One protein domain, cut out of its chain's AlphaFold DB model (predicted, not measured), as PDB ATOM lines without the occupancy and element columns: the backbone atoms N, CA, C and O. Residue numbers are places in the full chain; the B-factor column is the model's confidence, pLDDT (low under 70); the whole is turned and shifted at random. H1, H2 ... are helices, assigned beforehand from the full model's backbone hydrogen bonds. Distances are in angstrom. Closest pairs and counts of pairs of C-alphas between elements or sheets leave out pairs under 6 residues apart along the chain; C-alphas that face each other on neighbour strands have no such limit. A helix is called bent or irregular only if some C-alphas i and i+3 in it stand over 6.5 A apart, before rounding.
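This is residues 35 to 140 of the 141 residues of an uncharacterized protein of Thermococcus cleftensis (strain DSM 27260 / KACC 17922 / CL1) (UniProt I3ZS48). One long helix, H5, runs nearly the full length of an elongated helical body, and the earlier helices cover one side of it. H3 and H4 form a wide V whose corner is at residues 77 to 79, with H1 and H2 across the mouth of this V, while the short H6 crosses the far end, packed on the first residues of H3. The printed part has 106 residues with six named helices, in the order H1, H2, H3, H4, H5, H6, and no named strand; its class is all helix. The whole is only just compact, close to loose, with a radius of gyration of the C-alphas of 15.4 A, and the C-alphas span 50 by 28 by 19 A.

H1 is residues 35 to 43 and begins at C-alpha 35, (58.851, 31.762, -41.992). H2 is residues 45 to 56, 15.4 A from first to last C-alpha; it is neither bent nor irregular, but only just: C-alphas 53 and 56 are 6.1 A apart. H3 is residues 63 to 77, 21.1 A long, and H4 is residues 79 to 97, 25.6 A long. H5, residues 101 to 128, is the longest helix; its first and last C-alphas, at (71.818, 25.040, -29.401) and (32.035, 32.747, -27.130), are 40.6 A apart. H6 is residues 130 to 138, 12.4 A long, and ends at C-alpha 138, (27.117, 16.475, -32.095).

H3 and H5 are the hubs, touching three other helices each. They touch each other at a shallow tilt of 28 degrees, opposite ways, H5 with residues 115 to 125 alone; the closest C-alphas are those of Ile 73 and Gln 118, 5.7 A apart. H2 touches H5 at a steep tilt of 59 degrees, the same way, and the C-alphas of Cys 51 and Val 121 are the closest at 5.7 A. H2 also touches H3, at a steep tilt of 60 degrees, opposite ways, with the C-alphas of Tyr 46 and Val 69 the closest at 5.5 A. H4 and H5 form a helical hairpin: they touch at a steep tilt of 40 degrees, opposite ways, and their closest C-alphas, those of Ala 97 and Phe 103, are 6.4 A apart. H6 touches H3, whose residues 63 to 67 alone take part, with the C-alphas of Arg 67 and Ala 136 the closest at 4.9 A; the tilt of 67 degrees is steep, only just short of about perpendicular. Among the five touching pairs one is at a shallow tilt, and the helix packing is mostly crossed, with lines at steep angles. H1 touches no helix; it is close to H5 but not clearly touching, with the C-alphas of Leu 40 and Ala 114 the closest at 7.8 A, and it is near H4. H2 and H4 are apart, as are H4 and H6. In H1, H2, H3, H5 and H6 every O i to N i+4 pair is within hydrogen-bond range; in H4 it is 14 of 15.

The two C-alphas farthest apart are those of Arg 99 and Asn 131, at 50.0 A, and the first and last printed C-alphas are 34.4 A apart. The printed part has no cut. No link is long: the link from H2 to H3, with 6 residues, is short, and the other four are tight. The mean pLDDT of the printed part is 77.1; the model's confidence is under 70 at residues 35 to 43, 85, 89 to 90, 92 to 103 and 139 to 140.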
ATOM      1  N   ALA A  35      58.810  33.160 -41.568       65.00
ATOM      2  CA  ALA A  35      58.851  31.762 -41.992       65.00
ATOM      3  C   ALA A  35      57.968  30.877 -41.096       65.00
ATOM      4  O   ALA A  35      57.174  30.082 -41.600       65.00
ATOM      5  N   TYR A  36      58.036  31.073 -39.776       66.50
ATOM      6  CA  TYR A  36      57.153  30.404 -38.825       66.50
ATOM      7  C   TYR A  36      55.674  30.728 -39.087       66.50
ATOM      8  O   TYR A  36      54.849  29.820 -39.162       66.50
ATOM      9  N   PHE A  37      55.337  32.004 -39.289       64.75
ATOM     10  CA  PHE A  37      53.967  32.443 -39.557       64.75
ATOM     11  C   PHE A  37      53.414  31.859 -40.862       64.75
ATOM     12  O   PHE A  37      52.282  31.381 -40.901       64.75
ATOM     13  N   LEU A  38      54.224  31.862 -41.919       65.56
ATOM     14  CA  LEU A  38      53.858  31.377 -43.245       65.56
ATOM     15  C   LEU A  38      53.618  29.863 -43.226       65.56
ATOM     16  O   LEU A  38      52.637  29.381 -43.785       65.56
ATOM     17  N   LEU A  39      54.442  29.120 -42.490       62.25
ATOM     18  CA  LEU A  39      54.255  27.685 -42.284       62.25
ATOM     19  C   LEU A  39      53.033  27.365 -41.410       62.25
ATOM     20  O   LEU A  39      52.279  26.446 -41.733       62.25
ATOM     21  N   LEU A  40      52.785  28.142 -40.350       63.75
ATOM     22  CA  LEU A  40      51.595  27.977 -39.508       63.75
ATOM     23  C   LEU A  40      50.314  28.265 -40.310       63.75
ATOM     24  O   LEU A  40      49.314  27.564 -40.142       63.75
ATOM     25  N   ALA A  41      50.367  29.237 -41.227       62.88
ATOM     26  CA  ALA A  41      49.285  29.556 -42.153       62.88
ATOM     27  C   ALA A  41      49.064  28.472 -43.213       62.88
ATOM     28  O   ALA A  41      47.914  28.169 -43.518       62.88
ATOM     29  N   ILE A  42      50.124  27.846 -43.735       63.22
ATOM     30  CA  ILE A  42      50.003  26.713 -44.668       63.22
ATOM     31  C   ILE A  42      49.356  25.508 -43.977       63.22
ATOM     32  O   ILE A  42      48.491  24.849 -44.553       63.22
ATOM     33  N   TYR A  43      49.748  25.220 -42.737       61.66
ATOM     34  CA  TYR A  43      49.329  23.991 -42.067       61.66
ATOM     35  C   TYR A  43      48.005  24.084 -41.317       61.66
ATOM     36  O   TYR A  43      47.317  23.069 -41.184       61.66
ATOM     37  N   ASN A  44      47.632  25.257 -40.799       71.69
ATOM     38  CA  ASN A  44      46.339  25.416 -40.144       71.69
ATOM     39  C   ASN A  44      45.693  26.789 -40.403       71.69
ATOM     40  O   ASN A  44      45.452  27.556 -39.461       71.69
ATOM     41  N   PRO A  45      45.379  27.094 -41.679       75.44
ATOM     42  CA  PRO A  45      44.813  28.385 -42.068       75.44
ATOM     43  C   PRO A  45      43.483  28.654 -41.360       75.44
ATOM     44  O   PRO A  45      43.232  29.771 -40.917       75.44
ATOM     45  N   TYR A  46      42.666  27.613 -41.166       80.94
ATOM     46  CA  TYR A  46      41.359  27.718 -40.521       80.94
ATOM     47  C   TYR A  46      41.454  28.132 -39.051       80.94
ATOM     48  O   TYR A  46      40.659  28.954 -38.598       80.94
ATOM     49  N   SER A  47      42.424  27.609 -38.298       78.19
ATOM     50  CA  SER A  47      42.612  28.012 -36.900       78.19
ATOM     51  C   SER A  47      43.131  29.438 -36.767       78.19
ATOM     52  O   SER A  47      42.689  30.151 -35.865       78.19
ATOM     53  N   ILE A  48      44.029  29.876 -37.658       76.25
ATOM     54  CA  ILE A  48      44.490  31.273 -37.666       76.25
ATOM     55  C   ILE A  48      43.329  32.197 -38.024       76.25
ATOM     56  O   ILE A  48      43.069  33.167 -37.311       76.25
ATOM     57  N   GLU A  49      42.599  31.874 -39.089       81.81
ATOM     58  CA  GLU A  49      41.453  32.658 -39.530       81.81
ATOM     59  C   GLU A  49      40.395  32.757 -38.425       81.81
ATOM     60  O   GLU A  49      39.909  33.850 -38.137       81.81
ATOM     61  N   ALA A  50      40.085  31.652 -37.744       82.69
ATOM     62  CA  ALA A  50      39.146  31.649 -36.627       82.69
ATOM     63  C   ALA A  50      39.653  32.446 -35.419       82.69
ATOM     64  O   ALA A  50      38.862  33.123 -34.760       82.69
ATOM     65  N   CYS A  51      40.958  32.403 -35.139       82.00
ATOM     66  CA  CYS A  51      41.567  33.223 -34.098       82.00
ATOM     67  C   CYS A  51      41.379  34.716 -34.403       82.00
ATOM     68  O   CYS A  51      40.859  35.460 -33.573       82.00
ATOM     69  N   ILE A  52      41.737  35.148 -35.612       80.50
ATOM     70  CA  ILE A  52      41.643  36.556 -36.008       80.50
ATOM     71  C   ILE A  52      40.177  36.985 -36.082       80.50
ATOM     72  O   ILE A  52      39.771  37.918 -35.393       80.50
ATOM     73  N   LYS A  53      39.359  36.291 -36.875       82.75
ATOM     74  CA  LYS A  53      37.989  36.726 -37.147       82.75
ATOM     75  C   LYS A  53      37.074  36.557 -35.937       82.75
ATOM     76  O   LYS A  53      36.392  37.502 -35.562       82.75
ATOM     77  N   ASN A  54      37.075  35.393 -35.298       85.50
ATOM     78  CA  ASN A  54      36.049  35.065 -34.304       85.50
ATOM     79  C   ASN A  54      36.522  35.383 -32.877       85.50
ATOM     80  O   ASN A  54      35.751  35.864 -32.046       85.50
ATOM     81  N   CYS A  55      37.806  35.154 -32.577       81.62
ATOM     82  CA  CYS A  55      38.334  35.397 -31.234       81.62
ATOM     83  C   CYS A  55      38.753  36.848 -31.007       81.62
ATOM     84  O   CYS A  55      38.409  37.390 -29.956       81.62
ATOM     85  N   ILE A  56      39.446  37.478 -31.959       80.12
ATOM     86  CA  ILE A  56      39.933  38.858 -31.819       80.12
ATOM     87  C   ILE A  56      38.882  39.858 -32.308       80.12
ATOM     88  O   ILE A  56      38.451  40.708 -31.535       80.12
ATOM     89  N   LEU A  57      38.436  39.731 -33.559       83.31
ATOM     90  CA  LEU A  57      37.525  40.697 -34.188       83.31
ATOM     91  C   LEU A  57      36.042  40.456 -33.850       83.31
ATOM     92  O   LEU A  57      35.208  41.319 -34.097       83.31
ATOM     93  N   GLY A  58      35.705  39.305 -33.260       79.31
ATOM     94  CA  GLY A  58      34.356  39.007 -32.766       79.31
ATOM     95  C   GLY A  58      33.317  38.669 -33.841       79.31
ATOM     96  O   GLY A  58      32.126  38.629 -33.530       79.31
ATOM     97  N   TYR A  59      33.729  38.395 -35.081       87.00
ATOM     98  CA  TYR A  59      32.815  37.951 -36.134       87.00
ATOM     99  C   TYR A  59      32.117  36.650 -35.742       87.00
ATOM    100  O   TYR A  59      32.742  35.723 -35.234       87.00
ATOM    101  N   ILE A  60      30.812  36.573 -36.003       88.56
ATOM    102  CA  ILE A  60      29.999  35.401 -35.673       88.56
ATOM    103  C   ILE A  60      30.230  34.323 -36.746       88.56
ATOM    104  O   ILE A  60      29.849  34.530 -37.901       88.56
ATOM    105  N   PRO A  61      30.823  33.166 -36.405       87.56
ATOM    106  CA  PRO A  61      31.027  32.094 -37.366       87.56
ATOM    107  C   PRO A  61      29.733  31.308 -37.618       87.56
ATOM    108  O   PRO A  61      28.898  31.140 -36.728       87.56
ATOM    109  N   SER A  62      29.597  30.760 -38.829       88.44
ATOM    110  CA  SER A  62      28.575  29.755 -39.134       88.44
ATOM    111  C   SER A  62      28.892  28.417 -38.458       88.44
ATOM    112  O   SER A  62      30.048  28.121 -38.141       88.44
ATOM    113  N   ASP A  63      27.883  27.562 -38.290       86.88
ATOM    114  CA  ASP A  63      28.058  26.248 -37.648       86.88
ATOM    115  C   ASP A  63      29.018  25.356 -38.453       86.88
ATOM    116  O   ASP A  63      29.879  24.672 -37.893       86.88
ATOM    117  N   GLN A  64      28.954  25.450 -39.787       87.00
ATOM    118  CA  GLN A  64      29.899  24.794 -40.692       87.00
ATOM    119  C   GLN A  64      31.335  25.291 -40.488       87.00
ATOM    120  O   GLN A  64      32.264  24.483 -40.504       87.00
ATOM    121  N   ASN A  65      31.534  26.596 -40.274       86.50
ATOM    122  CA  ASN A  65      32.862  27.154 -40.025       86.50
ATOM    123  C   ASN A  65      33.420  26.684 -38.682       86.50
ATOM    124  O   ASN A  65      34.572  26.259 -38.635       86.50
ATOM    125  N   ILE A  66      32.614  26.679 -37.613       86.88
ATOM    126  CA  ILE A  66      33.053  26.136 -36.319       86.88
ATOM    127  C   ILE A  66      33.463  24.668 -36.470       86.88
ATOM    128  O   ILE A  66      34.529  24.280 -35.997       86.88
ATOM    129  N   ARG A  67      32.671  23.856 -37.180       87.75
ATOM    130  CA  ARG A  67      32.988  22.440 -37.414       87.75
ATOM    131  C   ARG A  67      34.294  22.256 -38.191       87.75
ATOM    132  O   ARG A  67      35.123  21.442 -37.791       87.75
ATOM    133  N   LYS A  68      34.509  23.028 -39.264       87.19
ATOM    134  CA  LYS A  68      35.770  23.011 -40.032       87.19
ATOM    135  C   LYS A  68      36.969  23.325 -39.140       87.19
ATOM    136  O   LYS A  68      37.959  22.600 -39.182       87.19
ATOM    137  N   VAL A  69      36.854  24.355 -38.305       86.94
ATOM    138  CA  VAL A  69      37.924  24.778 -37.396       86.94
ATOM    139  C   VAL A  69      38.192  23.721 -36.326       86.94
ATOM    140  O   VAL A  69      39.343  23.363 -36.116       86.94
ATOM    141  N   ILE A  70      37.159  23.156 -35.690       88.06
ATOM    142  CA  ILE A  70      37.328  22.090 -34.687       88.06
ATOM    143  C   ILE A  70      38.000  20.862 -35.309       88.06
ATOM    144  O   ILE A  70      38.952  20.336 -34.734       88.06
ATOM    145  N   ASN A  71      37.561  20.435 -36.495       87.75
ATOM    146  CA  ASN A  71      38.165  19.301 -37.192       87.75
ATOM    147  C   ASN A  71      39.628  19.580 -37.570       87.75
ATOM    148  O   ASN A  71      40.474  18.698 -37.425       87.75
ATOM    149  N   ALA A  72      39.944  20.800 -38.018       84.00
ATOM    150  CA  ALA A  72      41.314  21.212 -38.316       84.00
ATOM    151  C   ALA A  72      42.192  21.244 -37.054       84.00
ATOM    152  O   ALA A  72      43.325  20.761 -37.081       84.00
ATOM    153  N   ILE A  73      41.664  21.744 -35.931       85.12
ATOM    154  CA  ILE A  73      42.334  21.723 -34.625       85.12
ATOM    155  C   ILE A  73      42.631  20.283 -34.211       85.12
ATOM    156  O   ILE A  73      43.779  19.965 -33.923       85.12
ATOM    157  N   GLU A  74      41.631  19.401 -34.214       85.19
ATOM    158  CA  GLU A  74      41.798  17.994 -33.831       85.19
ATOM    159  C   GLU A  74      42.782  17.243 -34.731       85.19
ATOM    160  O   GLU A  74      43.573  16.428 -34.253       85.19
ATOM    161  N   TRP A  75      42.760  17.535 -36.033       82.56
ATOM    162  CA  TRP A  75      43.736  17.010 -36.978       82.56
ATOM    163  C   TRP A  75      45.154  17.476 -36.622       82.56
ATOM    164  O   TRP A  75      46.066  16.650 -36.600       82.56
ATOM    165  N   ALA A  76      45.328  18.761 -36.304       74.25
ATOM    166  CA  ALA A  76      46.629  19.369 -36.028       74.25
ATOM    167  C   ALA A  76      47.217  18.978 -34.663       74.25
ATOM    168  O   ALA A  76      48.434  18.870 -34.540       74.25
ATOM    169  N   VAL A  77      46.380  18.740 -33.646       79.19
ATOM    170  CA  VAL A  77      46.836  18.287 -32.315       79.19
ATOM    171  C   VAL A  77      46.997  16.768 -32.218       79.19
ATOM    172  O   VAL A  77      47.448  16.269 -31.190       79.19
ATOM    173  N   ASN A  78      46.637  16.009 -33.261       83.62
ATOM    174  CA  ASN A  78      46.865  14.566 -33.281       83.62
ATOM    175  C   ASN A  78      48.378  14.279 -33.203       83.62
ATOM    176  O   ASN A  78      49.104  14.742 -34.085       83.62
ATOM    177  N   PRO A  79      48.865  13.469 -32.244       75.69
ATOM    178  CA  PRO A  79      50.297  13.275 -32.015       75.69
ATOM    179  C   PRO A  79      51.080  12.848 -33.258       75.69
ATOM    180  O   PRO A  79      52.156  13.376 -33.511       75.69
ATOM    181  N   ARG A  80      50.534  11.945 -34.088       78.00
ATOM    182  CA  ARG A  80      51.223  11.478 -35.309       78.00
ATOM    183  C   ARG A  80      51.429  12.606 -36.318       78.00
ATOM    184  O   ARG A  80      52.473  12.694 -36.954       78.00
ATOM    185  N   LYS A  81      50.426  13.470 -36.457       75.88
ATOM    186  CA  LYS A  81      50.436  14.592 -37.405       75.88
ATOM    187  C   LYS A  81      51.236  15.762 -36.857       75.88
ATOM    188  O   LYS A  81      51.982  16.381 -37.601       75.88
ATOM    189  N   PHE A  82      51.138  16.000 -35.554       73.19
ATOM    190  CA  PHE A  82      51.931  16.984 -34.837       73.19
ATOM    191  C   PHE A  82      53.427  16.654 -34.887       73.19
ATOM    192  O   PHE A  82      54.230  17.544 -35.124       73.19
ATOM    193  N   ILE A  83      53.811  15.379 -34.755       74.94
ATOM    194  CA  ILE A  83      55.204  14.950 -34.940       74.94
ATOM    195  C   ILE A  83      55.654  15.203 -36.379       74.94
ATOM    196  O   ILE A  83      56.703  15.802 -36.569       74.94
ATOM    197  N   ALA A  84      54.857  14.833 -37.387       74.81
ATOM    198  CA  ALA A  84      55.190  15.133 -38.783       74.81
ATOM    199  C   ALA A  84      55.375  16.647 -39.018       74.81
ATOM    200  O   ALA A  84      56.306  17.057 -39.707       74.81
ATOM    201  N   LEU A  85      54.534  17.470 -38.382       68.62
ATOM    202  CA  LEU A  85      54.635  18.928 -38.362       68.62
ATOM    203  C   LEU A  85      55.965  19.385 -37.745       68.62
ATOM    204  O   LEU A  85      56.716  20.137 -38.359       68.62
ATOM    205  N   ALA A  86      56.278  18.888 -36.547       71.25
ATOM    206  CA  ALA A  86      57.488  19.215 -35.805       71.25
ATOM    207  C   ALA A  86      58.750  18.806 -36.572       71.25
ATOM    208  O   ALA A  86      59.706  19.579 -36.642       71.25
ATOM    209  N   THR A  87      58.747  17.629 -37.200       73.69
ATOM    210  CA  THR A  87      59.840  17.149 -38.049       73.69
ATOM    211  C   THR A  87      60.004  18.024 -39.288       73.69
ATOM    212  O   THR A  87      61.131  18.375 -39.625       73.69
ATOM    213  N   PHE A  88      58.906  18.442 -39.923       71.94
ATOM    214  CA  PHE A  88      58.952  19.369 -41.053       71.94
ATOM    215  C   PHE A  88      59.554  20.724 -40.641       71.94
ATOM    216  O   PHE A  88      60.504  21.185 -41.271       71.94
ATOM    217  N   TYR A  89      59.101  21.319 -39.529       67.50
ATOM    218  CA  TYR A  89      59.687  22.553 -38.977       67.50
ATOM    219  C   TYR A  89      61.175  22.409 -38.666       67.50
ATOM    220  O   TYR A  89      61.972  23.300 -38.968       67.50
ATOM    221  N   THR A  90      61.542  21.271 -38.082       68.94
ATOM    222  CA  THR A  90      62.925  20.949 -37.737       68.94
ATOM    223  C   THR A  90      63.790  20.850 -38.985       68.94
ATOM    224  O   THR A  90      64.874  21.418 -39.001       68.94
ATOM    225  N   PHE A  91      63.306  20.207 -40.049       70.06
ATOM    226  CA  PHE A  91      64.041  20.060 -41.304       70.06
ATOM    227  C   PHE A  91      64.365  21.416 -41.948       70.06
ATOM    228  O   PHE A  91      65.522  21.687 -42.273       70.06
ATOM    229  N   PHE A  92      63.371  22.302 -42.067       64.75
ATOM    230  CA  PHE A  92      63.572  23.619 -42.680       64.75
ATOM    231  C   PHE A  92      64.415  24.557 -41.821       64.75
ATOM    232  O   PHE A  92      65.278  25.258 -42.345       64.75
ATOM    233  N   GLY A  93      64.204  24.574 -40.505       61.03
ATOM    234  CA  GLY A  93      65.005  25.432 -39.644       61.03
ATOM    235  C   GLY A  93      66.443  24.917 -39.463       61.03
ATOM    236  O   GLY A  93      67.370  25.723 -39.382       61.03
ATOM    237  N   ALA A  94      66.657  23.594 -39.434       64.25
ATOM    238  CA  ALA A  94      67.992  23.012 -39.289       64.25
ATOM    239  C   ALA A  94      68.897  23.399 -40.468       64.25
ATOM    240  O   ALA A  94      70.070  23.705 -40.262       64.25
ATOM    241  N   PHE A  95      68.344  23.494 -41.681       58.28
ATOM    242  CA  PHE A  95      69.084  23.972 -42.850       58.28
ATOM    243  C   PHE A  95      69.646  25.395 -42.672       58.28
ATOM    244  O   PHE A  95      70.677  25.727 -43.247       58.28
ATOM    245  N   ILE A  96      69.004  26.222 -41.841       58.41
ATOM    246  CA  ILE A  96      69.387  27.621 -41.630       58.41
ATOM    247  C   ILE A  96      70.322  27.778 -40.417       58.41
ATOM    248  O   ILE A  96      71.225  28.611 -40.459       58.41
ATOM    249  N   ALA A  97      70.140  27.004 -39.336       60.28
ATOM    250  CA  ALA A  97      70.835  27.275 -38.068       60.28
ATOM    251  C   ALA A  97      71.135  26.052 -37.163       60.28
ATOM    252  O   ALA A  97      71.280  26.221 -35.951       60.28
ATOM    253  N   TYR A  98      71.286  24.826 -37.698       61.81
ATOM    254  CA  TYR A  98      71.424  23.602 -36.870       61.81
ATOM    255  C   TYR A  98      72.581  23.596 -35.851       61.81
ATOM    256  O   TYR A  98      72.522  22.857 -34.867       61.81
ATOM    257  N   ARG A  99      73.640  24.389 -36.079       60.53
ATOM    258  CA  ARG A  99      74.837  24.434 -35.218       60.53
ATOM    259  C   ARG A  99      74.630  25.196 -33.907       60.53
ATOM    260  O   ARG A  99      75.492  25.137 -33.037       60.53
ATOM    261  N   GLN A 100      73.517  25.912 -33.762       64.44
ATOM    262  CA  GLN A 100      73.230  26.746 -32.598       64.44
ATOM    263  C   GLN A 100      72.304  25.990 -31.625       64.44
ATOM    264  O   GLN A 100      71.176  25.673 -31.996       64.44
ATOM    265  N   PRO A 101      72.694  25.717 -30.368       66.00
ATOM    266  CA  PRO A 101      71.818  25.040 -29.401       66.00
ATOM    267  C   PRO A 101      70.527  25.828 -29.122       66.00
ATOM    268  O   PRO A 101      69.466  25.243 -28.913       66.00
ATOM    269  N   VAL A 102      70.585  27.160 -29.203       65.44
ATOM    270  CA  VAL A 102      69.423  28.033 -28.983       65.44
ATOM    271  C   VAL A 102      68.366  27.882 -30.086       65.44
ATOM    272  O   VAL A 102      67.176  28.023 -29.816       65.44
ATOM    273  N   PHE A 103      68.757  27.482 -31.300       69.62
ATOM    274  CA  PHE A 103      67.815  27.199 -32.386       69.62
ATOM    275  C   PHE A 103      66.868  26.042 -32.024       69.62
ATOM    276  O   PHE A 103      65.659  26.120 -32.241       69.62
ATOM    277  N   TRP A 104      67.399  24.995 -31.392       70.19
ATOM    278  CA  TRP A 104      66.611  23.845 -30.946       70.19
ATOM    279  C   TRP A 104      65.616  24.224 -29.847       70.19
ATOM    280  O   TRP A 104      64.471  23.771 -29.866       70.19
ATOM    281  N   ILE A 105      66.018  25.117 -28.939       72.50
ATOM    282  CA  ILE A 105      65.134  25.669 -27.902       72.50
ATOM    283  C   ILE A 105      63.983  26.448 -28.550       72.50
ATOM    284  O   ILE A 105      62.823  26.243 -28.189       72.50
ATOM    285  N   VAL A 106      64.279  27.288 -29.543       70.06
ATOM    286  CA  VAL A 106      63.267  28.054 -30.285       70.06
ATOM    287  C   VAL A 106      62.285  27.131 -31.005       70.06
ATOM    288  O   VAL A 106      61.079  27.339 -30.898       70.06
ATOM    289  N   ILE A 107      62.760  26.068 -31.659       72.94
ATOM    290  CA  ILE A 107      61.878  25.087 -32.310       72.94
ATOM    291  C   ILE A 107      60.954  24.392 -31.311       72.94
ATOM    292  O   ILE A 107      59.763  24.222 -31.592       72.94
ATOM    293  N   ILE A 108      61.464  23.991 -30.148       76.00
ATOM    294  CA  ILE A 108      60.632  23.379 -29.104       76.00
ATOM    295  C   ILE A 108      59.562  24.375 -28.644       76.00
ATOM    296  O   ILE A 108      58.376  24.036 -28.616       76.00
ATOM    297  N   LEU A 109      59.953  25.620 -28.363       74.62
ATOM    298  CA  LEU A 109      59.033  26.681 -27.946       74.62
ATOM    299  C   LEU A 109      57.976  26.990 -29.008       74.62
ATOM    300  O   LEU A 109      56.811  27.197 -28.671       74.62
ATOM    301  N   TRP A 110      58.343  26.972 -30.285       74.44
ATOM    302  CA  TRP A 110      57.419  27.152 -31.401       74.44
ATOM    303  C   TRP A 110      56.390  26.030 -31.489       74.44
ATOM    304  O   TRP A 110      55.197  26.304 -31.593       74.44
ATOM    305  N   ASN A 111      56.815  24.770 -31.388       75.75
ATOM    306  CA  ASN A 111      55.888  23.637 -31.397       75.75
ATOM    307  C   ASN A 111      54.922  23.703 -30.207       75.75
ATOM    308  O   ASN A 111      53.711  23.540 -30.377       75.75
ATOM    309  N   ILE A 112      55.438  24.020 -29.017       78.69
ATOM    310  CA  ILE A 112      54.624  24.245 -27.818       78.69
ATOM    311  C   ILE A 112      53.621  25.386 -28.062       78.69
ATOM    312  O   ILE A 112      52.423  25.228 -27.815       78.69
ATOM    313  N   SER A 113      54.084  26.514 -28.602       75.50
ATOM    314  CA  SER A 113      53.252  27.679 -28.910       75.50
ATOM    315  C   SER A 113      52.140  27.355 -29.909       75.50
ATOM    316  O   SER A 113      50.975  27.706 -29.684       75.50
ATOM    317  N   ALA A 114      52.464  26.626 -30.978       75.25
ATOM    318  CA  ALA A 114      51.503  26.169 -31.971       75.25
ATOM    319  C   ALA A 114      50.442  25.270 -31.326       75.25
ATOM    320  O   ALA A 114      49.248  25.532 -31.487       75.25
ATOM    321  N   TYR A 115      50.855  24.274 -30.536       79.00
ATOM    322  CA  TYR A 115      49.944  23.373 -29.827       79.00
ATOM    323  C   TYR A 115      48.971  24.134 -28.916       79.00
ATOM    324  O   TYR A 115      47.752  23.975 -29.022       79.00
ATOM    325  N   PHE A 116      49.486  25.020 -28.060       81.31
ATOM    326  CA  PHE A 116      48.648  25.812 -27.159       81.31
ATOM    327  C   PHE A 116      47.747  26.800 -27.899       81.31
ATOM    328  O   PHE A 116      46.615  27.021 -27.473       81.31
ATOM    329  N   THR A 117      48.195  27.356 -29.025       78.38
ATOM    330  CA  THR A 117      47.368  28.243 -29.852       78.38
ATOM    331  C   THR A 117      46.137  27.513 -30.385       78.38
ATOM    332  O   THR A 117      45.034  28.056 -30.317       78.38
ATOM    333  N   GLN A 118      46.286  26.265 -30.842       82.38
ATOM    334  CA  GLN A 118      45.151  25.451 -31.296       82.38
ATOM    335  C   GLN A 118      44.120  25.233 -30.176       82.38
ATOM    336  O   GLN A 118      42.918  25.423 -30.379       82.38
ATOM    337  N   HIS A 119      44.585  24.908 -28.967       83.50
ATOM    338  CA  HIS A 119      43.713  24.753 -27.796       83.50
ATOM    339  C   HIS A 119      43.055  26.066 -27.366       83.50
ATOM    340  O   HIS A 119      41.871  26.080 -27.032       83.50
ATOM    341  N   ALA A 120      43.781  27.181 -27.426       83.31
ATOM    342  CA  ALA A 120      43.243  28.496 -27.096       83.31
ATOM    343  C   ALA A 120      42.112  28.905 -28.053       83.31
ATOM    344  O   ALA A 120      41.083  29.406 -27.602       83.31
ATOM    345  N   VAL A 121      42.256  28.642 -29.358       85.38
ATOM    346  CA  VAL A 121      41.187  28.887 -30.342       85.38
ATOM    347  C   VAL A 121      39.971  28.010 -30.047       85.38
ATOM    348  O   VAL A 121      38.846  28.509 -30.040       85.38
ATOM    349  N   LYS A 122      40.179  26.726 -29.728       87.25
ATOM    350  CA  LYS A 122      39.092  25.812 -29.344       87.25
ATOM    351  C   LYS A 122      38.318  26.322 -28.124       87.25
ATOM    352  O   LYS A 122      37.089  26.370 -28.162       87.25
ATOM    353  N   ASN A 123      39.028  26.724 -27.072       88.44
ATOM    354  CA  ASN A 123      38.417  27.237 -25.846       88.44
ATOM    355  C   ASN A 123      37.683  28.556 -26.091       88.44
ATOM    356  O   ASN A 123      36.529  28.685 -25.692       88.44
ATOM    357  N   CYS A 124      38.287  29.478 -26.842       88.12
ATOM    358  CA  CYS A 124      37.634  30.717 -27.251       88.12
ATOM    359  C   CYS A 124      36.306  30.455 -27.983       88.12
ATOM    360  O   CYS A 124      35.288  31.060 -27.649       88.12
ATOM    361  N   LEU A 125      36.288  29.546 -28.967       87.31
ATOM    362  CA  LEU A 125      35.062  29.221 -29.705       87.31
ATOM    363  C   LEU A 125      34.002  28.579 -28.801       87.31
ATOM    364  O   LEU A 125      32.817  28.873 -28.952       87.31
ATOM    365  N   LYS A 126      34.424  27.735 -27.853       89.44
ATOM    366  CA  LYS A 126      33.543  27.111 -26.861       89.44
ATOM    367  C   LYS A 126      32.905  28.142 -25.924       89.44
ATOM    368  O   LYS A 126      31.716  28.029 -25.640       89.44
ATOM    369  N   GLU A 127      33.677  29.118 -25.454       88.75
ATOM    370  CA  GLU A 127      33.217  30.161 -24.530       88.75
ATOM    371  C   GLU A 127      32.341  31.205 -25.229       88.75
ATOM    372  O   GLU A 127      31.261  31.526 -24.739       88.75
ATOM    373  N   LYS A 128      32.767  31.704 -26.396       86.38
ATOM    374  CA  LYS A 128      32.035  32.747 -27.130       86.38
ATOM    375  C   LYS A 128      30.798  32.226 -27.861       86.38
ATOM    376  O   LYS A 128      29.833  32.971 -28.015       86.38
ATOM    377  N   TYR A 129      30.803  30.972 -28.324       88.88
ATOM    378  CA  TYR A 129      29.726  30.413 -29.156       88.88
ATOM    379  C   TYR A 129      29.257  29.023 -28.674       88.88
ATOM    380  O   TYR A 129      29.252  28.068 -29.457       88.88
ATOM    381  N   PRO A 130      28.800  28.875 -27.413       86.88
ATOM    382  CA  PRO A 130      28.563  27.572 -26.783       86.88
ATOM    383  C   PRO A 130      27.496  26.720 -27.489       86.88
ATOM    384  O   PRO A 130      27.667  25.509 -27.629       86.88
ATOM    385  N   ASN A 131      26.412  27.332 -27.975       88.31
ATOM    386  CA  ASN A 131      25.333  26.609 -28.663       88.31
ATOM    387  C   ASN A 131      25.794  26.057 -30.017       88.31
ATOM    388  O   ASN A 131      25.610  24.876 -30.305       88.31
ATOM    389  N   ARG A 132      26.472  26.888 -30.814       86.25
ATOM    390  CA  ARG A 132      27.007  26.490 -32.125       86.25
ATOM    391  C   ARG A 132      28.127  25.457 -31.987       86.25
ATOM    392  O   ARG A 132      28.209  24.516 -32.771       86.25
ATOM    393  N   TYR A 133      28.949  25.591 -30.946       85.50
ATOM    394  CA  TYR A 133      29.996  24.631 -30.605       85.50
ATOM    395  C   TYR A 133      29.423  23.243 -30.271       85.50
ATOM    396  O   TYR A 133      29.924  22.239 -30.775       85.50
ATOM    397  N   LYS A 134      28.335  23.168 -29.488       85.88
ATOM    398  CA  LYS A 134      27.636  21.897 -29.203       85.88
ATOM    399  C   LYS A 134      27.086  21.243 -30.474       85.88
ATOM    400  O   LYS A 134      27.277  20.046 -30.668       85.88
ATOM    401  N   ILE A 135      26.458  22.023 -31.356       85.19
ATOM    402  CA  ILE A 135      25.922  21.526 -32.635       85.19
ATOM    403  C   ILE A 135      27.048  20.950 -33.505       85.19
ATOM    404  O   ILE A 135      26.930  19.834 -34.008       85.19
ATOM    405  N   ALA A 136      28.166  21.670 -33.625       83.88
ATOM    406  CA  ALA A 136      29.304  21.251 -34.442       83.88
ATOM    407  C   ALA A 136      29.941  19.927 -33.977       83.88
ATOM    408  O   ALA A 136      30.432  19.166 -34.812       83.88
ATOM    409  N   ILE A 137      29.925  19.643 -32.670       81.88
ATOM    410  CA  ILE A 137      30.455  18.393 -32.098       81.88
ATOM    411  C   ILE A 137      29.450  17.243 -32.213       81.88
ATOM    412  O   ILE A 137      29.855  16.116 -32.479       81.88
ATOM    413  N   ASN A 138      28.152  17.512 -32.051       78.94
ATOM    414  CA  ASN A 138      27.117  16.475 -32.095       78.94
ATOM    415  C   ASN A 138      26.834  15.972 -33.521       78.94
ATOM    416  O   ASN A 138      26.475  14.818 -33.695       78.94
ATOM    417  N   GLN A 139      27.080  16.778 -34.557       65.25
ATOM    418  CA  GLN A 139      26.993  16.365 -35.973       65.25
ATOM    419  C   GLN A 139      28.183  15.505 -36.447       65.25
ATOM    420  O   GLN A 139      28.525  15.466 -37.635       65.25
ATOM    421  N   LYS A 140      28.902  14.892 -35.510       58.22
ATOM    422  CA  LYS A 140      30.036  14.005 -35.770       58.22
ATOM    423  C   LYS A 140      29.655  12.523 -35.625       58.22
ATOM    424  O   LYS A 140      30.516  11.689 -35.887       58.22
TER     425      LYS A 140